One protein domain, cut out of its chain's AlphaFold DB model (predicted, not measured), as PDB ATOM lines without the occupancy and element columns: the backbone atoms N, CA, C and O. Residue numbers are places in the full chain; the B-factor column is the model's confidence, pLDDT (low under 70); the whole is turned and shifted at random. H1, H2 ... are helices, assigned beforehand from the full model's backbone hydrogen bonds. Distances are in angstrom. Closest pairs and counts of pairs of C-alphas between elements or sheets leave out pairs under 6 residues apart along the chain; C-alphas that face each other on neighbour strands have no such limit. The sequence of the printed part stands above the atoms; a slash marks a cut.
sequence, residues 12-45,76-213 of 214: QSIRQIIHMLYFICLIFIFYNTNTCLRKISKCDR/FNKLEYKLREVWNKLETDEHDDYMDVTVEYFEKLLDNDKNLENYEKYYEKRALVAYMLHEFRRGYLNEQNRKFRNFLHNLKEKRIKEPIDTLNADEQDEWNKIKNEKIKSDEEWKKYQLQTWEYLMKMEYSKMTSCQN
ATOM      1  N   GLN A  12     148.954 152.788 144.835       61.19
ATOM      2  CA  GLN A  12     150.083 153.680 145.094       61.19
ATOM      3  C   GLN A  12     151.234 152.982 145.839       61.19
ATOM      4  O   GLN A  12     152.387 153.143 145.452       61.19
ATOM      5  N   SER A  13     150.924 152.126 146.816       64.69
ATOM      6  CA  SER A  13     151.913 151.339 147.564       64.69
ATOM      7  C   SER A  13     152.611 150.297 146.683       64.69
ATOM      8  O   SER A  13     153.822 150.131 146.766       64.69
ATOM      9  N   ILE A  14     151.879 149.638 145.773       72.06
ATOM     10  CA  ILE A  14     152.471 148.691 144.806       72.06
ATOM     11  C   ILE A  14     153.475 149.409 143.894       72.06
ATOM     12  O   ILE A  14     154.552 148.889 143.614       72.06
ATOM     13  N   ARG A  15     153.138 150.624 143.449       69.75
ATOM     14  CA  ARG A  15     154.007 151.432 142.587       69.75
ATOM     15  C   ARG A  15     155.304 151.821 143.301       69.75
ATOM     16  O   ARG A  15     156.370 151.650 142.720       69.75
ATOM     17  N   GLN A  16     155.230 152.279 144.552       70.19
ATOM     18  CA  GLN A  16     156.415 152.598 145.363       70.19
ATOM     19  C   GLN A  16     157.331 151.376 145.546       70.19
ATOM     20  O   GLN A  16     158.539 151.490 145.354       70.19
ATOM     21  N   ILE A  17     156.763 150.190 145.803       76.25
ATOM     22  CA  ILE A  17     157.533 148.939 145.921       76.25
ATOM     23  C   ILE A  17     158.288 148.615 144.623       76.25
ATOM     24  O   ILE A  17     159.461 148.254 144.673       76.25
ATOM     25  N   ILE A  18     157.658 148.774 143.455       79.75
ATOM     26  CA  ILE A  18     158.318 148.534 142.158       79.75
ATOM     27  C   ILE A  18     159.514 149.479 141.966       79.75
ATOM     28  O   ILE A  18     160.573 149.051 141.512       79.75
ATOM     29  N   HIS A  19     159.370 150.749 142.344       77.62
ATOM     30  CA  HIS A  19     160.441 151.740 142.243       77.62
ATOM     31  C   HIS A  19     161.593 151.485 143.224       77.62
ATOM     32  O   HIS A  19     162.752 151.601 142.828       77.62
ATOM     33  N   MET A  20     161.282 151.062 144.451       76.62
ATOM     34  CA  MET A  20     162.266 150.589 145.431       76.62
ATOM     35  C   MET A  20     163.055 149.390 144.897       76.62
ATOM     36  O   MET A  20     164.284 149.400 144.917       76.62
ATOM     37  N   LEU A  21     162.367 148.384 144.349       80.56
ATOM     38  CA  LEU A  21     163.013 147.206 143.767       80.56
ATOM     39  C   LEU A  21     163.905 147.574 142.578       80.56
ATOM     40  O   LEU A  21     165.035 147.101 142.497       80.56
ATOM     41  N   TYR A  22     163.439 148.450 141.688       80.31
ATOM     42  CA  TYR A  22     164.234 148.912 140.549       80.31
ATOM     43  C   TYR A  22     165.499 149.662 140.999       80.31
ATOM     44  O   TYR A  22     166.580 149.421 140.466       80.31
ATOM     45  N   PHE A  23     165.399 150.511 142.025       79.19
ATOM     46  CA  PHE A  23     166.551 151.187 142.625       79.19
ATOM     47  C   PHE A  23     167.555 150.213 143.251       79.19
ATOM     48  O   PHE A  23     168.755 150.321 142.993       79.19
ATOM     49  N   ILE A  24     167.072 149.217 143.997       78.88
ATOM     50  CA  ILE A  24     167.909 148.152 144.561       78.88
ATOM     51  C   ILE A  24     168.620 147.382 143.438       78.88
ATOM     52  O   ILE A  24     169.832 147.184 143.497       78.88
ATOM     53  N   CYS A  25     167.903 147.002 142.376       79.81
ATOM     54  CA  CYS A  25     168.497 146.338 141.216       79.81
ATOM     55  C   CYS A  25     169.582 147.193 140.547       79.81
ATOM     56  O   CYS A  25     170.626 146.656 140.189       79.81
ATOM     57  N   LEU A  26     169.376 148.506 140.405       77.69
ATOM     58  CA  LEU A  26     170.392 149.411 139.857       77.69
ATOM     59  C   LEU A  26     171.653 149.452 140.723       77.69
ATOM     60  O   LEU A  26     172.757 149.383 140.187       77.69
ATOM     61  N   ILE A  27     171.500 149.510 142.047       76.25
ATOM     62  CA  ILE A  27     172.626 149.430 142.984       76.25
ATOM     63  C   ILE A  27     173.385 148.105 142.798       76.25
ATOM     64  O   ILE A  27     174.604 148.116 142.639       76.25
ATOM     65  N   PHE A  28     172.679 146.970 142.738       73.12
ATOM     66  CA  PHE A  28     173.291 145.659 142.478       73.12
ATOM     67  C   PHE A  28     174.000 145.580 141.128       73.12
ATOM     68  O   PHE A  28     175.060 144.963 141.034       73.12
ATOM     69  N   ILE A  29     173.452 146.203 140.087       74.81
ATOM     70  CA  ILE A  29     174.129 146.296 138.794       74.81
ATOM     71  C   ILE A  29     175.440 147.066 138.966       74.81
ATOM     72  O   ILE A  29     176.477 146.543 138.575       74.81
ATOM     73  N   PHE A  30     175.435 148.232 139.622       69.31
ATOM     74  CA  PHE A  30     176.662 149.002 139.861       69.31
ATOM     75  C   PHE A  30     177.715 148.247 140.676       69.31
ATOM     76  O   PHE A  30     178.898 148.384 140.373       69.31
ATOM     77  N   TYR A  31     177.306 147.407 141.630       65.62
ATOM     78  CA  TYR A  31     178.225 146.510 142.334       65.62
ATOM     79  C   TYR A  31     178.889 145.481 141.417       65.62
ATOM     80  O   TYR A  31     180.075 145.202 141.564       65.62
ATOM     81  N   ASN A  32     178.130 144.902 140.486       63.16
ATOM     82  CA  ASN A  32     178.603 143.801 139.645       63.16
ATOM     83  C   ASN A  32     179.316 144.268 138.372       63.16
ATOM     84  O   ASN A  32     180.121 143.527 137.806       63.16
ATOM     85  N   THR A  33     179.035 145.476 137.885       56.12
ATOM     86  CA  THR A  33     179.680 146.010 136.688       56.12
ATOM     87  C   THR A  33     180.734 147.061 137.039       56.12
ATOM     88  O   THR A  33     180.414 148.193 137.400       56.12
ATOM     89  N   ASN A  34     182.008 146.753 136.742       52.78
ATOM     90  CA  ASN A  34     183.171 147.674 136.740       52.78
ATOM     91  C   ASN A  34     182.974 148.980 135.921       52.78
ATOM     92  O   ASN A  34     183.851 149.839 135.849       52.78
ATOM     93  N   THR A  35     181.814 149.169 135.289       46.56
ATOM     94  CA  THR A  35     181.373 150.391 134.602       46.56
ATOM     95  C   THR A  35     181.380 151.658 135.458       46.56
ATOM     96  O   THR A  35     181.388 152.751 134.886       46.56
ATOM     97  N   CYS A  36     181.378 151.555 136.793       46.53
ATOM     98  CA  CYS A  36     181.262 152.732 137.653       46.53
ATOM     99  C   CYS A  36     182.516 153.623 137.631       46.53
ATOM    100  O   CYS A  36     182.383 154.841 137.518       46.53
ATOM    101  N   LEU A  37     183.722 153.041 137.577       46.62
ATOM    102  CA  LEU A  37     184.979 153.798 137.447       46.62
ATOM    103  C   LEU A  37     184.967 154.730 136.220       46.62
ATOM    104  O   LEU A  37     185.393 155.879 136.295       46.62
ATOM    105  N   ARG A  38     184.375 154.273 135.109       42.19
ATOM    106  CA  ARG A  38     184.272 155.023 133.843       42.19
ATOM    107  C   ARG A  38     183.235 156.157 133.858       42.19
ATOM    108  O   ARG A  38     183.339 157.075 133.046       42.19
ATOM    109  N   LYS A  39     182.207 156.075 134.714       40.56
ATOM    110  CA  LYS A  39     181.191 157.136 134.895       40.56
ATOM    111  C   LYS A  39     181.613 158.135 135.982       40.56
ATOM    112  O   LYS A  39     181.388 159.331 135.805       40.56
ATOM    113  N   ILE A  40     182.274 157.672 137.048       43.22
ATOM    114  CA  ILE A  40     182.836 158.519 138.113       43.22
ATOM    115  C   ILE A  40     183.968 159.398 137.566       43.22
ATOM    116  O   ILE A  40     183.980 160.590 137.853       43.22
ATOM    117  N   SER A  41     184.829 158.880 136.679       40.06
ATOM    118  CA  SER A  41     185.905 159.671 136.050       40.06
ATOM    119  C   SER A  41     185.416 160.838 135.180       40.06
ATOM    120  O   SER A  41     186.225 161.651 134.752       40.06
ATOM    121  N   LYS A  42     184.117 160.895 134.847       37.91
ATOM    122  CA  LYS A  42     183.493 162.001 134.096       37.91
ATOM    123  C   LYS A  42     182.798 163.021 134.998       37.91
ATOM    124  O   LYS A  42     182.356 164.058 134.512       37.91
ATOM    125  N   CYS A  43     182.651 162.724 136.287       38.84
ATOM    126  CA  CYS A  43     182.220 163.705 137.268       38.84
ATOM    127  C   CYS A  43     183.472 164.446 137.746       38.84
ATOM    128  O   CYS A  43     184.069 164.045 138.739       38.84
ATOM    129  N   ASP A  44     183.861 165.506 137.025       32.59
ATOM    130  CA  ASP A  44     184.965 166.435 137.337       32.59
ATOM    131  C   ASP A  44     184.732 167.208 138.654       32.59
ATOM    132  O   ASP A  44     184.650 168.435 138.711       32.59
ATOM    133  N   ARG A  45     184.607 166.494 139.770       37.34
ATOM    134  CA  ARG A  45     185.160 166.978 141.028       37.34
ATOM    135  C   ARG A  45     186.589 166.475 141.036       37.34
ATOM    136  O   ARG A  45     186.791 165.295 140.778       37.34
ATOM    137  N   PHE A  76     192.617 132.627 175.499       79.25
ATOM    138  CA  PHE A  76     192.625 133.713 174.515       79.25
ATOM    139  C   PHE A  76     191.405 133.635 173.594       79.25
ATOM    140  O   PHE A  76     190.784 134.664 173.345       79.25
ATOM    141  N   ASN A  77     190.994 132.430 173.187       80.44
ATOM    142  CA  ASN A  77     189.814 132.239 172.335       80.44
ATOM    143  C   ASN A  77     188.555 132.864 172.961       80.44
ATOM    144  O   ASN A  77     187.770 133.514 172.275       80.44
ATOM    145  N   LYS A  78     188.385 132.732 174.284       85.19
ATOM    146  CA  LYS A  78     187.262 133.340 175.015       85.19
ATOM    147  C   LYS A  78     187.321 134.872 175.036       85.19
ATOM    148  O   LYS A  78     186.278 135.519 174.937       85.19
ATOM    149  N   LEU A  79     188.510 135.454 175.193       88.62
ATOM    150  CA  LEU A  79     188.707 136.907 175.166       88.62
ATOM    151  C   LEU A  79     188.473 137.471 173.760       88.62
ATOM    152  O   LEU A  79     187.718 138.428 173.602       88.62
ATOM    153  N   GLU A  80     189.076 136.850 172.745       89.62
ATOM    154  CA  GLU A  80     188.903 137.221 171.342       89.62
ATOM    155  C   GLU A  80     187.427 137.167 170.939       89.62
ATOM    156  O   GLU A  80     186.927 138.117 170.340       89.62
ATOM    157  N   TYR A  81     186.710 136.109 171.331       89.50
ATOM    158  CA  TYR A  81     185.280 135.980 171.068       89.50
ATOM    159  C   TYR A  81     184.483 137.172 171.614       89.50
ATOM    160  O   TYR A  81     183.754 137.810 170.862       89.50
ATOM    161  N   LYS A  82     184.689 137.545 172.886       91.31
ATOM    162  CA  LYS A  82     184.002 138.701 173.493       91.31
ATOM    163  C   LYS A  82     184.299 140.011 172.764       91.31
ATOM    164  O   LYS A  82     183.406 140.831 172.582       91.31
ATOM    165  N   LEU A  83     185.553 140.227 172.367       93.50
ATOM    166  CA  LEU A  83     185.948 141.435 171.640       93.50
ATOM    167  C   LEU A  83     185.303 141.482 170.252       93.50
ATOM    168  O   LEU A  83     184.819 142.535 169.841       93.50
ATOM    169  N   ARG A  84     185.247 140.340 169.556       93.00
ATOM    170  CA  ARG A  84     184.571 140.209 168.262       93.00
ATOM    171  C   ARG A  84     183.069 140.414 168.375       93.00
ATOM    172  O   ARG A  84     182.519 141.093 167.526       93.00
ATOM    173  N   GLU A  85     182.413 139.913 169.418       91.62
ATOM    174  CA  GLU A  85     180.983 140.178 169.628       91.62
ATOM    175  C   GLU A  85     180.692 141.674 169.775       91.62
ATOM    176  O   GLU A  85     179.777 142.193 169.136       91.62
ATOM    177  N   VAL A  86     181.490 142.388 170.575       93.81
ATOM    178  CA  VAL A  86     181.330 143.842 170.726       93.81
ATOM    179  C   VAL A  86     181.596 144.560 169.403       93.81
ATOM    180  O   VAL A  86     180.859 145.478 169.057       93.81
ATOM    181  N   TRP A  87     182.620 144.144 168.656       95.12
ATOM    182  CA  TRP A  87     182.938 144.734 167.357       95.12
ATOM    183  C   TRP A  87     181.831 144.505 166.323       95.12
ATOM    184  O   TRP A  87     181.360 145.464 165.720       95.12
ATOM    185  N   ASN A  88     181.350 143.266 166.195       88.12
ATOM    186  CA  ASN A  88     180.264 142.895 165.288       88.12
ATOM    187  C   ASN A  88     178.983 143.670 165.603       88.12
ATOM    188  O   ASN A  88     178.249 144.050 164.693       88.12
ATOM    189  N   LYS A  89     178.710 143.933 166.889       89.69
ATOM    190  CA  LYS A  89     177.579 144.776 167.275       89.69
ATOM    191  C   LYS A  89     177.733 146.201 166.740       89.69
ATOM    192  O   LYS A  89     176.787 146.720 166.173       89.69
ATOM    193  N   LEU A  90     178.919 146.800 166.859       90.25
ATOM    194  CA  LEU A  90     179.172 148.137 166.309       90.25
ATOM    195  C   LEU A  90     179.077 148.162 164.777       90.25
ATOM    196  O   LEU A  90     178.623 149.151 164.218       90.25
ATOM    197  N   GLU A  91     179.512 147.100 164.097       87.69
ATOM    198  CA  GLU A  91     179.337 146.965 162.644       87.69
ATOM    199  C   GLU A  91     177.860 146.826 162.255       87.69
ATOM    200  O   GLU A  91     177.438 147.407 161.261       87.69
ATOM    201  N   THR A  92     177.067 146.104 163.051       82.06
ATOM    202  CA  THR A  92     175.623 145.946 162.817       82.06
ATOM    203  C   THR A  92     174.883 147.263 163.040       82.06
ATOM    204  O   THR A  92     174.178 147.713 162.145       82.06
ATOM    205  N   ASP A  93     175.102 147.907 164.193       81.19
ATOM    206  CA  ASP A  93     174.460 149.177 164.551       81.19
ATOM    207  C   ASP A  93     174.749 150.256 163.486       81.19
ATOM    208  O   ASP A  93     173.872 151.033 163.114       81.19
ATOM    209  N   GLU A  94     175.974 150.290 162.954       86.31
ATOM    210  CA  GLU A  94     176.331 151.219 161.884       86.31
ATOM    211  C   GLU A  94     175.727 150.850 160.524       86.31
ATOM    212  O   GLU A  94     175.291 151.741 159.794       86.31
ATOM    213  N   HIS A  95     175.709 149.566 160.163       83.50
ATOM    214  CA  HIS A  95     175.099 149.128 158.911       83.50
ATOM    215  C   HIS A  95     173.614 149.497 158.858       83.50
ATOM    216  O   HIS A  95     173.149 150.018 157.840       83.50
ATOM    217  N   ASP A  96     172.897 149.274 159.960       81.19
ATOM    218  CA  ASP A  96     171.487 149.629 160.093       81.19
ATOM    219  C   ASP A  96     171.297 151.147 159.929       81.19
ATOM    220  O   ASP A  96     170.496 151.583 159.103       81.19
ATOM    221  N   ASP A  97     172.127 151.960 160.592       84.44
ATOM    222  CA  ASP A  97     172.128 153.422 160.449       84.44
ATOM    223  C   ASP A  97     172.356 153.887 158.994       84.44
ATOM    224  O   ASP A  97     171.694 154.815 158.509       84.44
ATOM    225  N   TYR A  98     173.295 153.258 158.278       85.75
ATOM    226  CA  TYR A  98     173.563 153.550 156.868       85.75
ATOM    227  C   TYR A  98     172.360 153.207 155.979       85.75
ATOM    228  O   TYR A  98     172.014 153.980 155.071       85.75
ATOM    229  N   MET A  99     171.737 152.052 156.212       82.94
ATOM    230  CA  MET A  99     170.592 151.590 155.432       82.94
ATOM    231  C   MET A  99     169.361 152.457 155.686       82.94
ATOM    232  O   MET A  99     168.739 152.896 154.717       82.94
ATOM    233  N   ASP A 100     169.078 152.790 156.944       85.81
ATOM    234  CA  ASP A 100     167.953 153.638 157.342       85.81
ATOM    235  C   ASP A 100     168.017 155.006 156.657       85.81
ATOM    236  O   ASP A 100     167.061 155.422 156.000       85.81
ATOM    237  N   VAL A 101     169.175 155.677 156.705       88.50
ATOM    238  CA  VAL A 101     169.355 156.978 156.041       88.50
ATOM    239  C   VAL A 101     169.205 156.853 154.522       88.50
ATOM    240  O   VAL A 101     168.591 157.706 153.882       88.50
ATOM    241  N   THR A 102     169.760 155.803 153.915       85.12
ATOM    242  CA  THR A 102     169.664 155.597 152.461       85.12
ATOM    243  C   THR A 102     168.219 155.383 152.015       85.12
ATOM    244  O   THR A 102     167.786 155.989 151.032       85.12
ATOM    245  N   VAL A 103     167.466 154.556 152.742       84.31
ATOM    246  CA  VAL A 103     166.059 154.268 152.452       84.31
ATOM    247  C   VAL A 103     165.200 155.510 152.673       84.31
ATOM    248  O   VAL A 103     164.489 155.908 151.753       84.31
ATOM    249  N   GLU A 104     165.326 156.179 153.824       88.00
ATOM    250  CA  GLU A 104     164.528 157.363 154.168       88.00
ATOM    251  C   GLU A 104     164.652 158.464 153.103       88.00
ATOM    252  O   GLU A 104     163.661 159.062 152.671       88.00
ATOM    253  N   TYR A 105     165.871 158.751 152.643       87.06
ATOM    254  CA  TYR A 105     166.083 159.801 151.646       87.06
ATOM    255  C   TYR A 105     165.658 159.386 150.244       87.06
ATOM    256  O   TYR A 105     165.197 160.233 149.471       87.06
ATOM    257  N   PHE A 106     165.773 158.104 149.905       83.94
ATOM    258  CA  PHE A 106     165.238 157.615 148.645       83.94
ATOM    259  C   PHE A 106     163.702 157.675 148.628       83.94
ATOM    260  O   PHE A 106     163.137 158.158 147.649       83.94
ATOM    261  N   GLU A 107     163.026 157.306 149.719       83.00
ATOM    262  CA  GLU A 107     161.571 157.457 149.865       83.00
ATOM    263  C   GLU A 107     161.132 158.918 149.731       83.00
ATOM    264  O   GLU A 107     160.230 159.221 148.946       83.00
ATOM    265  N   LYS A 108     161.831 159.851 150.394       84.44
ATOM    266  CA  LYS A 108     161.582 161.289 150.208       84.44
ATOM    267  C   LYS A 108     161.706 161.682 148.741       84.44
ATOM    268  O   LYS A 108     160.843 162.380 148.227       84.44
ATOM    269  N   LEU A 109     162.748 161.244 148.041       80.75
ATOM    270  CA  LEU A 109     162.912 161.542 146.617       80.75
ATOM    271  C   LEU A 109     161.765 160.971 145.761       80.75
ATOM    272  O   LEU A 109     161.301 161.661 144.854       80.75
ATOM    273  N   LEU A 110     161.266 159.771 146.076       78.19
ATOM    274  CA  LEU A 110     160.120 159.160 145.392       78.19
ATOM    275  C   LEU A 110     158.828 159.962 145.564       78.19
ATOM    276  O   LEU A 110     158.108 160.172 144.589       78.19
ATOM    277  N   ASP A 111     158.537 160.432 146.777       73.88
ATOM    278  CA  ASP A 111     157.312 161.193 147.063       73.88
ATOM    279  C   ASP A 111     157.244 162.521 146.293       73.88
ATOM    280  O   ASP A 111     156.164 163.072 146.056       73.88
ATOM    281  N   ASN A 112     158.396 163.032 145.858       68.56
ATOM    282  CA  ASN A 112     158.496 164.271 145.096       68.56
ATOM    283  C   ASN A 112     158.448 164.085 143.578       68.56
ATOM    284  O   ASN A 112     158.242 165.065 142.854       68.56
ATOM    285  N   ASP A 113     158.554 162.851 143.086       69.50
ATOM    286  CA  ASP A 113     158.458 162.537 141.663       69.50
ATOM    287  C   ASP A 113     156.978 162.554 141.216       69.50
ATOM    288  O   ASP A 113     156.314 161.526 141.073       69.50
ATOM    289  N   LYS A 114     156.430 163.757 140.983       58.66
ATOM    290  CA  LYS A 114     155.029 163.945 140.546       58.66
ATOM    291  C   LYS A 114     154.765 163.497 139.103       58.66
ATOM    292  O   LYS A 114     153.639 163.124 138.791       58.66
ATOM    293  N   ASN A 115     155.787 163.495 138.245       54.88
ATOM    294  CA  ASN A 115     155.732 162.984 136.875       54.88
ATOM    295  C   ASN A 115     156.923 162.057 136.642       54.88
ATOM    296  O   ASN A 115     158.061 162.506 136.586       54.88
ATOM    297  N   LEU A 116     156.647 160.760 136.489       57.69
ATOM    298  CA  LEU A 116     157.663 159.741 136.222       57.69
ATOM    299  C   LEU A 116     158.259 159.826 134.805       57.69
ATOM    300  O   LEU A 116     159.113 159.018 134.474       57.69
ATOM    301  N   GLU A 117     157.857 160.744 133.929       53.06
ATOM    302  CA  GLU A 117     158.554 160.882 132.644       53.06
ATOM    303  C   GLU A 117     160.037 161.222 132.890       53.06
ATOM    304  O   GLU A 117     160.360 162.232 133.507       53.06
ATOM    305  N   ASN A 118     160.942 160.347 132.428       61.69
ATOM    306  CA  ASN A 118     162.394 160.347 132.686       61.69
ATOM    307  C   ASN A 118     162.869 159.885 134.083       61.69
ATOM    308  O   ASN A 118     164.004 160.193 134.462       61.69
ATOM    309  N   TYR A 119     162.073 159.097 134.824       70.44
ATOM    310  CA  TYR A 119     162.472 158.548 136.135       70.44
ATOM    311  C   TYR A 119     163.796 157.762 136.094       70.44
ATOM    312  O   TYR A 119     164.599 157.860 137.019       70.44
ATOM    313  N   GLU A 120     164.073 157.042 135.003       71.75
ATOM    314  CA  GLU A 120     165.258 156.183 134.861       71.75
ATOM    315  C   GLU A 120     166.570 156.949 135.079       71.75
ATOM    316  O   GLU A 120     167.424 156.515 135.847       71.75
ATOM    317  N   LYS A 121     166.706 158.151 134.499       74.81
ATOM    318  CA  LYS A 121     167.923 158.968 134.633       74.81
ATOM    319  C   LYS A 121     168.136 159.473 136.063       74.81
ATOM    320  O   LYS A 121     169.276 159.562 136.524       74.81
ATOM    321  N   TYR A 122     167.055 159.813 136.765       78.75
ATOM    322  CA  TYR A 122     167.125 160.205 138.174       78.75
ATOM    323  C   TYR A 122     167.489 159.010 139.051       78.75
ATOM    324  O   TYR A 122     168.325 159.139 139.941       78.75
ATOM    325  N   TYR A 123     166.942 157.832 138.761       82.94
ATOM    326  CA  TYR A 123     167.193 156.626 139.544       82.94
ATOM    327  C   TYR A 123     168.610 156.107 139.324       82.94
ATOM    328  O   TYR A 123     169.267 155.761 140.300       82.94
ATOM    329  N   GLU A 124     169.129 156.151 138.094       80.50
ATOM    330  CA  GLU A 124     170.541 155.875 137.818       80.50
ATOM    331  C   GLU A 124     171.456 156.793 138.631       80.50
ATOM    332  O   GLU A 124     172.398 156.328 139.265       80.50
ATOM    333  N   LYS A 125     171.179 158.102 138.649       83.00
ATOM    334  CA  LYS A 125     171.973 159.072 139.412       83.00
ATOM    335  C   LYS A 125     171.890 158.821 140.921       83.00
ATOM    336  O   LYS A 125     172.917 158.856 141.592       83.00
ATOM    337  N   ARG A 126     170.691 158.570 141.454       87.19
ATOM    338  CA  ARG A 126     170.472 158.248 142.875       87.19
ATOM    339  C   ARG A 126     171.205 156.957 143.254       87.19
ATOM    340  O   ARG A 126     171.883 156.925 144.275       87.19
ATOM    341  N   ALA A 127     171.136 155.929 142.408       85.50
ATOM    342  CA  ALA A 127     171.821 154.656 142.620       85.50
ATOM    343  C   ALA A 127     173.350 154.803 142.530       85.50
ATOM    344  O   ALA A 127     174.060 154.215 143.338       85.50
ATOM    345  N   LEU A 128     173.865 155.657 141.635       83.81
ATOM    346  CA  LEU A 128     175.286 156.023 141.605       83.81
ATOM    347  C   LEU A 128     175.729 156.716 142.899       83.81
ATOM    348  O   LEU A 128     176.809 156.423 143.401       83.81
ATOM    349  N   VAL A 129     174.918 157.624 143.453       89.00
ATOM    350  CA  VAL A 129     175.220 158.278 144.740       89.00
ATOM    351  C   VAL A 129     175.240 157.261 145.878       89.00
ATOM    352  O   VAL A 129     176.202 157.247 146.643       89.00
ATOM    353  N   ALA A 130     174.238 156.382 145.958       87.12
ATOM    354  CA  ALA A 130     174.195 155.314 146.956       87.12
ATOM    355  C   ALA A 130     175.419 154.386 146.856       87.12
ATOM    356  O   ALA A 130     176.053 154.092 147.869       87.12
ATOM    357  N   TYR A 131     175.800 154.003 145.635       84.12
ATOM    358  CA  TYR A 131     176.991 153.198 145.375       84.12
ATOM    359  C   TYR A 131     178.289 153.914 145.783       84.12
ATOM    360  O   TYR A 131     179.106 153.341 146.494       84.12
ATOM    361  N   MET A 132     178.478 155.184 145.404       87.00
ATOM    362  CA  MET A 132     179.664 155.951 145.819       87.00
ATOM    363  C   MET A 132     179.763 156.075 147.342       87.00
ATOM    364  O   MET A 132     180.845 155.915 147.899       87.00
ATOM    365  N   LEU A 133     178.639 156.342 148.016       88.75
ATOM    366  CA  LEU A 133     178.582 156.369 149.477       88.75
ATOM    367  C   LEU A 133     179.015 155.020 150.059       88.75
ATOM    368  O   LEU A 133     179.850 154.991 150.957       88.75
ATOM    369  N   HIS A 134     178.519 153.909 149.515       85.12
ATOM    370  CA  HIS A 134     178.958 152.589 149.950       85.12
ATOM    371  C   HIS A 134     180.465 152.372 149.762       85.12
ATOM    372  O   HIS A 134     181.131 151.902 150.678       85.12
ATOM    373  N   GLU A 135     181.025 152.712 148.600       82.06
ATOM    374  CA  GLU A 135     182.447 152.486 148.318       82.06
ATOM    375  C   GLU A 135     183.363 153.289 149.244       82.06
ATOM    376  O   GLU A 135     184.317 152.746 149.806       82.06
ATOM    377  N   PHE A 136     183.040 154.566 149.474       84.38
ATOM    378  CA  PHE A 136     183.756 155.365 150.465       84.38
ATOM    379  C   PHE A 136     183.650 154.738 151.850       84.38
ATOM    380  O   PHE A 136     184.665 154.584 152.534       84.38
ATOM    381  N   ARG A 137     182.447 154.303 152.238       83.19
ATOM    382  CA  ARG A 137     182.234 153.649 153.526       83.19
ATOM    383  C   ARG A 137     183.058 152.374 153.674       83.19
ATOM    384  O   ARG A 137     183.706 152.183 154.700       83.19
ATOM    385  N   ARG A 138     183.085 151.531 152.645       83.50
ATOM    386  CA  ARG A 138     183.875 150.296 152.608       83.50
ATOM    387  C   ARG A 138     185.356 150.572 152.876       83.50
ATOM    388  O   ARG A 138     185.984 149.837 153.633       83.50
ATOM    389  N   GLY A 139     185.893 151.661 152.324       81.31
ATOM    390  CA  GLY A 139     187.245 152.135 152.627       81.31
ATOM    391  C   GLY A 139     187.460 152.427 154.119       81.31
ATOM    392  O   GLY A 139     188.396 151.893 154.717       81.31
ATOM    393  N   TYR A 140     186.565 153.204 154.738       83.12
ATOM    394  CA  TYR A 140     186.627 153.512 156.175       83.12
ATOM    395  C   TYR A 140     186.527 152.255 157.050       83.12
ATOM    396  O   TYR A 140     187.319 152.080 157.981       83.12
ATOM    397  N   LEU A 141     185.602 151.348 156.728       82.56
ATOM    398  CA  LEU A 141     185.435 150.074 157.432       82.56
ATOM    399  C   LEU A 141     186.695 149.212 157.360       82.56
ATOM    400  O   LEU A 141     187.122 148.649 158.366       82.56
ATOM    401  N   ASN A 142     187.340 149.150 156.195       84.44
ATOM    402  CA  ASN A 142     188.581 148.400 156.024       84.44
ATOM    403  C   ASN A 142     189.708 148.928 156.920       84.44
ATOM    404  O   ASN A 142     190.458 148.130 157.495       84.44
ATOM    405  N   GLU A 143     189.822 150.249 157.079       86.50
ATOM    406  CA  GLU A 143     190.806 150.852 157.980       86.50
ATOM    407  C   GLU A 143     190.510 150.509 159.448       86.50
ATOM    408  O   GLU A 143     191.401 150.046 160.171       86.50
ATOM    409  N   GLN A 144     189.258 150.670 159.887       89.19
ATOM    410  CA  GLN A 144     188.830 150.325 161.247       89.19
ATOM    411  C   GLN A 144     189.066 148.835 161.547       89.19
ATOM    412  O   GLN A 144     189.652 148.484 162.576       89.19
ATOM    413  N   ASN A 145     188.707 147.954 160.611       88.19
ATOM    414  CA  ASN A 145     188.894 146.511 160.739       88.19
ATOM    415  C   ASN A 145     190.365 146.120 160.765       88.19
ATOM    416  O   ASN A 145     190.754 145.206 161.495       88.19
ATOM    417  N   ARG A 146     191.225 146.837 160.038       90.44
ATOM    418  CA  ARG A 146     192.675 146.664 160.152       90.44
ATOM    419  C   ARG A 146     193.176 147.028 161.552       90.44
ATOM    420  O   ARG A 146     193.950 146.255 162.112       90.44
ATOM    421  N   LYS A 147     192.726 148.145 162.137       91.56
ATOM    422  CA  LYS A 147     193.099 148.539 163.511       91.56
ATOM    423  C   LYS A 147     192.678 147.475 164.529       91.56
ATOM    424  O   LYS A 147     193.501 147.050 165.338       91.56
ATOM    425  N   PHE A 148     191.442 146.984 164.439       94.00
ATOM    426  CA  PHE A 148     190.947 145.931 165.327       94.00
ATOM    427  C   PHE A 148     191.708 144.606 165.162       94.00
ATOM    428  O   PHE A 148     192.115 143.999 166.152       94.00
ATOM    429  N   ARG A 149     191.983 144.177 163.922       92.00
ATOM    430  CA  ARG A 149     192.795 142.976 163.656       92.00
ATOM    431  C   ARG A 149     194.204 143.092 164.228       92.00
ATOM    432  O   ARG A 149     194.680 142.134 164.831       92.00
ATOM    433  N   ASN A 150     194.847 144.250 164.082       93.25
ATOM    434  CA  ASN A 150     196.171 144.497 164.653       93.25
ATOM    435  C   ASN A 150     196.143 144.413 166.185       93.25
ATOM    436  O   ASN A 150     197.017 143.792 166.781       93.25
ATOM    437  N   PHE A 151     195.113 144.974 166.822       95.12
ATOM    438  CA  PHE A 151     194.932 144.871 168.268       95.12
ATOM    439  C   PHE A 151     194.773 143.417 168.735       95.12
ATOM    440  O   PHE A 151     195.491 142.974 169.632       95.12
ATOM    441  N   LEU A 152     193.898 142.641 168.084       92.75
ATOM    442  CA  LEU A 152     193.734 141.216 168.387       92.75
ATOM    443  C   LEU A 152     195.031 140.430 168.173       92.75
ATOM    444  O   LEU A 152     195.355 139.557 168.977       92.75
ATOM    445  N   HIS A 153     195.784 140.748 167.119       89.94
ATOM    446  CA  HIS A 153     197.080 140.135 166.851       89.94
ATOM    447  C   HIS A 153     198.085 140.425 167.975       89.94
ATOM    448  O   HIS A 153     198.669 139.495 168.525       89.94
ATOM    449  N   ASN A 154     198.214 141.684 168.399       91.25
ATOM    450  CA  ASN A 154     199.109 142.070 169.491       91.25
ATOM    451  C   ASN A 154     198.721 141.395 170.818       91.25
ATOM    452  O   ASN A 154     199.585 140.915 171.555       91.25
ATOM    453  N   LEU A 155     197.420 141.320 171.126       91.75
ATOM    454  CA  LEU A 155     196.933 140.586 172.296       91.75
ATOM    455  C   LEU A 155     197.310 139.109 172.215       91.75
ATOM    456  O   LEU A 155     197.806 138.544 173.188       91.75
ATOM    457  N   LYS A 156     197.116 138.491 171.051       87.12
ATOM    458  CA  LYS A 156     197.447 137.087 170.812       87.12
ATOM    459  C   LYS A 156     198.918 136.792 171.087       87.12
ATOM    460  O   LYS A 156     199.221 135.830 171.792       87.12
ATOM    461  N   GLU A 157     199.824 137.638 170.598       88.88
ATOM    462  CA  GLU A 157     201.262 137.503 170.851       88.88
ATOM    463  C   GLU A 157     201.604 137.589 172.344       88.88
ATOM    464  O   GLU A 157     202.409 136.800 172.847       88.88
ATOM    465  N   LYS A 158     200.952 138.497 173.084       87.50
ATOM    466  CA  LYS A 158     201.109 138.596 174.544       87.50
ATOM    467  C   LYS A 158     200.571 137.354 175.257       87.50
ATOM    468  O   LYS A 158     201.218 136.846 176.171       87.50
ATOM    469  N   ARG A 159     199.422 136.817 174.830       87.44
ATOM    470  CA  ARG A 159     198.776 135.658 175.475       87.44
ATOM    471  C   ARG A 159     199.476 134.322 175.254       87.44
ATOM    472  O   ARG A 159     199.279 133.416 176.059       87.44
ATOM    473  N   ILE A 160     200.321 134.207 174.229       84.06
ATOM    474  CA  ILE A 160     201.241 133.066 174.089       84.06
ATOM    475  C   ILE A 160     202.228 133.022 175.266       84.06
ATOM    476  O   ILE A 160     202.539 131.942 175.761       84.06
ATOM    477  N   LYS A 161     202.704 134.187 175.725       84.62
ATOM    478  CA  LYS A 161     203.644 134.301 176.851       84.62
ATOM    479  C   LYS A 161     202.927 134.242 178.200       84.62
ATOM    480  O   LYS A 161     203.432 133.625 179.131       84.62
ATOM    481  N   GLU A 162     201.744 134.848 178.288       84.62
ATOM    482  CA  GLU A 162     200.966 134.975 179.527       84.62
ATOM    483  C   GLU A 162     199.481 134.627 179.297       84.62
ATOM    484  O   GLU A 162     198.691 135.484 178.887       84.62
ATOM    485  N   PRO A 163     199.058 133.373 179.557       81.69
ATOM    486  CA  PRO A 163     197.700 132.910 179.259       81.69
ATOM    487  C   PRO A 163     196.644 133.442 180.248       81.69
ATOM    488  O   PRO A 163     196.237 132.759 181.197       81.69
ATOM    489  N   ILE A 164     196.157 134.657 179.997       85.25
ATOM    490  CA  ILE A 164     195.051 135.305 180.724       85.25
ATOM    491  C   ILE A 164     193.871 135.614 179.785       85.25
ATOM    492  O   ILE A 164     194.059 135.898 178.603       85.25
ATOM    493  N   ASP A 165     192.643 135.551 180.299       84.56
ATOM    494  CA  ASP A 165     191.391 135.737 179.540       84.56
ATOM    495  C   ASP A 165     190.749 137.124 179.738       84.56
ATOM    496  O   ASP A 165     189.609 137.361 179.332       84.56
ATOM    497  N   THR A 166     191.487 138.052 180.346       88.69
ATOM    498  CA  THR A 166     191.070 139.432 180.618       88.69
ATOM    499  C   THR A 166     192.064 140.420 180.026       88.69
ATOM    500  O   THR A 166     193.239 140.089 179.878       88.69
ATOM    501  N   LEU A 167     191.607 141.632 179.706       92.75
ATOM    502  CA  LEU A 167     192.493 142.755 179.391       92.75
ATOM    503  C   LEU A 167     193.085 143.316 180.689       92.75
ATOM    504  O   LEU A 167     192.386 143.395 181.703       92.75
ATOM    505  N   ASN A 168     194.360 143.694 180.665       92.94
ATOM    506  CA  ASN A 168     194.931 144.554 181.702       92.94
ATOM    507  C   ASN A 168     194.531 146.026 181.466       92.94
ATOM    508  O   ASN A 168     193.816 146.330 180.513       92.94
ATOM    509  N   ALA A 169     194.964 146.937 182.344       94.94
ATOM    510  CA  ALA A 169     194.594 148.352 182.257       94.94
ATOM    511  C   ALA A 169     194.998 148.986 180.912       94.94
ATOM    512  O   ALA A 169     194.146 149.534 180.220       94.94
ATOM    513  N   ASP A 170     196.255 148.818 180.498       94.88
ATOM    514  CA  ASP A 170     196.771 149.403 179.254       94.88
ATOM    515  C   ASP A 170     196.056 148.842 178.011       94.88
ATOM    516  O   ASP A 170     195.711 149.572 177.083       94.88
ATOM    517  N   GLU A 171     195.791 147.533 177.993       95.62
ATOM    518  CA  GLU A 171     195.065 146.861 176.909       95.62
ATOM    519  C   GLU A 171     193.589 147.277 176.858       95.62
ATOM    520  O   GLU A 171     193.000 147.373 175.780       95.62
ATOM    521  N   GLN A 172     192.980 147.521 178.019       97.12
ATOM    522  CA  GLN A 172     191.616 148.022 178.124       97.12
ATOM    523  C   GLN A 172     191.520 149.469 177.626       97.12
ATOM    524  O   GLN A 172     190.545 149.811 176.952       97.12
ATOM    525  N   ASP A 173     192.523 150.297 177.910       97.31
ATOM    526  CA  ASP A 173     192.611 151.670 177.415       97.31
ATOM    527  C   ASP A 173     192.814 151.709 175.895       97.31
ATOM    528  O   ASP A 173     192.117 152.454 175.199       97.31
ATOM    529  N   GLU A 174     193.686 150.853 175.354       96.75
ATOM    530  CA  GLU A 174     193.870 150.697 173.907       96.75
ATOM    531  C   GLU A 174     192.576 150.228 173.222       96.75
ATOM    532  O   GLU A 174     192.144 150.819 172.228       96.75
ATOM    533  N   TRP A 175     191.898 149.226 173.789       97.50
ATOM    534  CA  TRP A 175     190.607 148.758 173.286       97.50
ATOM    535  C   TRP A 175     189.549 149.867 173.286       97.50
ATOM    536  O   TRP A 175     188.858 150.084 172.287       97.50
ATOM    537  N   ASN A 176     189.432 150.603 174.393       97.75
ATOM    538  CA  ASN A 176     188.494 151.714 174.511       97.75
ATOM    539  C   ASN A 176     188.791 152.809 173.484       97.75
ATOM    540  O   ASN A 176     187.858 153.348 172.888       97.75
ATOM    541  N   LYS A 177     190.070 153.106 173.235       97.12
ATOM    542  CA  LYS A 177     190.486 154.056 172.204       97.12
ATOM    543  C   LYS A 177     190.030 153.609 170.814       97.12
ATOM    544  O   LYS A 177     189.365 154.386 170.136       97.12
ATOM    545  N   ILE A 178     190.313 152.365 170.418       96.50
ATOM    546  CA  ILE A 178     189.914 151.818 169.106       96.50
ATOM    547  C   ILE A 178     188.393 151.873 168.930       96.50
ATOM    548  O   ILE A 178     187.895 152.317 167.895       96.50
ATOM    549  N   LYS A 179     187.649 151.469 169.962       96.44
ATOM    550  CA  LYS A 179     186.186 151.499 169.960       96.44
ATOM    551  C   LYS A 179     185.637 152.919 169.803       96.44
ATOM    552  O   LYS A 179     184.760 153.149 168.978       96.44
ATOM    553  N   ASN A 180     186.157 153.870 170.575       96.31
ATOM    554  CA  ASN A 180     185.704 155.260 170.528       96.31
ATOM    555  C   ASN A 180     186.071 155.934 169.197       96.31
ATOM    556  O   ASN A 180     185.283 156.721 168.679       96.31
ATOM    557  N   GLU A 181     187.234 155.610 168.620       94.75
ATOM    558  CA  GLU A 181     187.606 156.051 167.272       94.75
ATOM    559  C   GLU A 181     186.619 155.535 166.218       94.75
ATOM    560  O   GLU A 181     186.189 156.318 165.371       94.75
ATOM    561  N   LYS A 182     186.221 154.256 166.292       94.00
ATOM    562  CA  LYS A 182     185.195 153.684 165.407       94.00
ATOM    563  C   LYS A 182     183.863 154.423 165.543       94.00
ATOM    564  O   LYS A 182     183.372 154.939 164.548       94.00
ATOM    565  N   ILE A 183     183.334 154.548 166.762       94.50
ATOM    566  CA  ILE A 183     182.051 155.226 167.018       94.50
ATOM    567  C   ILE A 183     182.067 156.651 166.453       94.50
ATOM    568  O   ILE A 183     181.166 157.040 165.714       94.50
ATOM    569  N   LYS A 184     183.126 157.418 166.732       93.88
ATOM    570  CA  LYS A 184     183.258 158.787 166.227       93.88
ATOM    571  C   LYS A 184     183.313 158.836 164.696       93.88
ATOM    572  O   LYS A 184     182.675 159.688 164.084       93.88
ATOM    573  N   SER A 185     184.070 157.931 164.082       91.06
ATOM    574  CA  SER A 185     184.167 157.830 162.625       91.06
ATOM    575  C   SER A 185     182.826 157.451 161.986       91.06
ATOM    576  O   SER A 185     182.511 157.950 160.907       91.06
ATOM    577  N   ASP A 186     182.029 156.617 162.649       91.94
ATOM    578  CA  ASP A 186     180.706 156.203 162.181       91.94
ATOM    579  C   ASP A 186     179.696 157.364 162.292       91.94
ATOM    580  O   ASP A 186     178.948 157.635 161.352       91.94
ATOM    581  N   GLU A 187     179.755 158.157 163.368       92.25
ATOM    582  CA  GLU A 187     178.970 159.394 163.507       92.25
ATOM    583  C   GLU A 187     179.325 160.454 162.451       92.25
ATOM    584  O   GLU A 187     178.447 161.146 161.921       92.25
ATOM    585  N   GLU A 188     180.616 160.627 162.154       91.38
ATOM    586  CA  GLU A 188     181.089 161.529 161.097       91.38
ATOM    587  C   GLU A 188     180.615 161.060 159.719       91.38
ATOM    588  O   GLU A 188     180.134 161.871 158.920       91.38
ATOM    589  N   TRP A 189     180.667 159.750 159.470       91.56
ATOM    590  CA  TRP A 189     180.164 159.153 158.240       91.56
ATOM    591  C   TRP A 189     178.658 159.378 158.055       91.56
ATOM    592  O   TRP A 189     178.230 159.838 156.994       91.56
ATOM    593  N   LYS A 190     177.855 159.161 159.103       91.12
ATOM    594  CA  LYS A 190     176.408 159.426 159.082       91.12
ATOM    595  C   LYS A 190     176.101 160.877 158.710       91.12
ATOM    596  O   LYS A 190     175.243 161.138 157.867       91.12
ATOM    597  N   LYS A 191     176.840 161.843 159.272       91.69
ATOM    598  CA  LYS A 191     176.704 163.270 158.914       91.69
ATOM    599  C   LYS A 191     177.022 163.520 157.439       91.69
ATOM    600  O   LYS A 191     176.272 164.232 156.772       91.69
ATOM    601  N   TYR A 192     178.100 162.930 156.925       91.50
ATOM    602  CA  TYR A 192     178.486 163.055 155.519       91.50
ATOM    603  C   TYR A 192     177.426 162.475 154.569       91.50
ATOM    604  O   TYR A 192     177.052 163.111 153.577       91.50
ATOM    605  N   GLN A 193     176.897 161.294 154.895       92.69
ATOM    606  CA  GLN A 193     175.820 160.650 154.149       92.69
ATOM    607  C   GLN A 193     174.565 161.533 154.105       92.69
ATOM    608  O   GLN A 193     174.045 161.795 153.018       92.69
ATOM    609  N   LEU A 194     174.122 162.052 155.257       93.00
ATOM    610  CA  LEU A 194     172.972 162.959 155.355       93.00
ATOM    611  C   LEU A 194     173.157 164.203 154.478       93.00
ATOM    612  O   LEU A 194     172.309 164.507 153.641       93.00
ATOM    613  N   GLN A 195     174.298 164.884 154.600       92.62
ATOM    614  CA  GLN A 195     174.604 166.079 153.804       92.62
ATOM    615  C   GLN A 195     174.621 165.791 152.298       92.62
ATOM    616  O   GLN A 195     174.177 166.618 151.496       92.62
ATOM    617  N   THR A 196     175.115 164.616 151.904       92.12
ATOM    618  CA  THR A 196     175.154 164.191 150.502       92.12
ATOM    619  C   THR A 196     173.746 164.000 149.944       92.12
ATOM    620  O   THR A 196     173.439 164.505 148.858       92.12
ATOM    621  N   TRP A 197     172.865 163.338 150.696       91.81
ATOM    622  CA  TRP A 197     171.472 163.163 150.296       91.81
ATOM    623  C   TRP A 197     170.687 164.478 150.285       91.81
ATOM    624  O   TRP A 197     169.965 164.754 149.325       91.81
ATOM    625  N   GLU A 198     170.868 165.343 151.286       90.00
ATOM    626  CA  GLU A 198     170.267 166.682 151.307       90.00
ATOM    627  C   GLU A 198     170.686 167.524 150.100       90.00
ATOM    628  O   GLU A 198     169.857 168.200 149.482       90.00
ATOM    629  N   TYR A 199     171.972 167.483 149.743       89.00
ATOM    630  CA  TYR A 199     172.482 168.160 148.557       89.00
ATOM    631  C   TYR A 199     171.846 167.605 147.280       89.00
ATOM    632  O   TYR A 199     171.424 168.380 146.415       89.00
ATOM    633  N   LEU A 200     171.737 166.276 147.169       87.75
ATOM    634  CA  LEU A 200     171.110 165.620 146.027       87.75
ATOM    635  C   LEU A 200     169.652 166.058 145.858       87.75
ATOM    636  O   LEU A 200     169.274 166.462 144.756       87.75
ATOM    637  N   MET A 201     168.875 166.049 146.944       85.25
ATOM    638  CA  MET A 201     167.492 166.523 146.946       85.25
ATOM    639  C   MET A 201     167.407 167.977 146.479       85.25
ATOM    640  O   MET A 201     166.731 168.261 145.493       85.25
ATOM    641  N   LYS A 202     168.141 168.902 147.119       84.31
ATOM    642  CA  LYS A 202     168.134 170.333 146.750       84.31
ATOM    643  C   LYS A 202     168.471 170.545 145.274       84.31
ATOM    644  O   LYS A 202     167.830 171.346 144.602       84.31
ATOM    645  N   MET A 203     169.459 169.818 144.757       83.25
ATOM    646  CA  MET A 203     169.858 169.892 143.352       83.25
ATOM    647  C   MET A 203     168.740 169.446 142.397       83.25
ATOM    648  O   MET A 203     168.584 170.035 141.329       83.25
ATOM    649  N   GLU A 204     167.997 168.393 142.741       78.06
ATOM    650  CA  GLU A 204     166.900 167.882 141.909       78.06
ATOM    651  C   GLU A 204     165.686 168.813 141.943       78.06
ATOM    652  O   GLU A 204     165.164 169.154 140.881       78.06
ATOM    653  N   TYR A 205     165.331 169.343 143.115       73.00
ATOM    654  CA  TYR A 205     164.252 170.324 143.243       73.00
ATOM    655  C   TYR A 205     164.529 171.641 142.521       73.00
ATOM    656  O   TYR A 205     163.665 172.128 141.793       73.00
ATOM    657  N   SER A 206     165.728 172.212 142.678       67.50
ATOM    658  CA  SER A 206     166.090 173.473 142.016       67.50
ATOM    659  C   SER A 206     166.078 173.352 140.490       67.50
ATOM    660  O   SER A 206     165.782 174.317 139.788       67.50
ATOM    661  N   LYS A 207     166.374 172.161 139.952       61.25
ATOM    662  CA  LYS A 207     166.254 171.893 138.513       61.25
ATOM    663  C   LYS A 207     164.791 171.807 138.079       61.25
ATOM    664  O   LYS A 207     164.441 172.390 137.056       61.25
ATOM    665  N   MET A 208     163.931 171.158 138.866       57.66
ATOM    666  CA  MET A 208     162.496 171.064 138.567       57.66
ATOM    667  C   MET A 208     161.804 172.436 138.530       57.66
ATOM    668  O   MET A 208     161.028 172.685 137.612       57.66
ATOM    669  N   THR A 209     162.120 173.352 139.450       55.56
ATOM    670  CA  THR A 209     161.541 174.711 139.451       55.56
ATOM    671  C   THR A 209     162.027 175.576 138.287       55.56
ATOM    672  O   THR A 209     161.261 176.386 137.774       55.56
ATOM    673  N   SER A 210     163.261 175.386 137.808       50.22
ATOM    674  CA  SER A 210     163.762 176.099 136.621       50.22
ATOM    675  C   SER A 210     163.123 175.636 135.302       50.22
ATOM    676  O   SER A 210     162.953 176.446 134.398       50.22
ATOM    677  N   CYS A 211     162.721 174.364 135.199       44.84
ATOM    678  CA  CYS A 211     162.069 173.812 134.005       44.84
ATOM    679  C   CYS A 211     160.557 174.089 133.935       44.84
ATOM    680  O   CYS A 211     159.965 173.886 132.884       44.84
ATOM    681  N   GLN A 212     159.931 174.530 135.030       42.41
ATOM    682  CA  GLN A 212     158.507 174.894 135.072       42.41
ATOM    683  C   GLN A 212     158.238 176.366 134.712       42.41
ATOM    684  O   GLN A 212     157.086 176.737 134.521       42.41
ATOM    685  N   ASN A 213     159.285 177.191 134.611       37.94
ATOM    686  CA  ASN A 213     159.197 178.624 134.308       37.94
ATOM    687  C   ASN A 213     159.580 178.962 132.850       37.94
ATOM    688  O   ASN A 213     159.998 180.090 132.581       37.94
TER     689      ASN A 213
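This is residues 12 to 45 and 76 to 213 of the 214 residues of a protein of Plasmodium gaboni (UniProt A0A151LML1). Three long helices, H3, H4 and H5, stand side by side in an up-and-down bundle, each running against the one before; H1 crosses H4 towards one end, followed by short H2. The 172 printed residues hold five named helices, H1 to H5 in order, and no named strand: all helix. The whole is a loose rod, radius of gyration of the C-alphas 21.4 A, spanning 74 by 35 by 27 A.

Find C-alpha 119 at (162.472, 158.548, 136.135); from there H4 runs 62.8 A to residue 161. H5, residues 169 to 211, runs 63.5 A to C-alpha 211 at (162.069, 173.812, 134.005). H3 is residues 76 to 112, 54.4 A; H1 is 12 to 32, 30.7 A; H2 is 35 to 40, 9.0 A.

At the hub, H4, residues 123 to 131 touch H1 at a steep tilt of 57 degrees, the closest C-alphas being Ile 27 and Ala 127, 5.3 A. H4 forms hairpins with H3 and H5. Every O i to N i+4 pair is within hydrogen-bond range in H1, H2, H3 and H5, and 38 of 39 in H4.

Residues 46 to 75 are cut out, leaving 47.8 A between C-alphas 45 and 76. Look for pLDDT under 70 at, among others, residues 30 to 45.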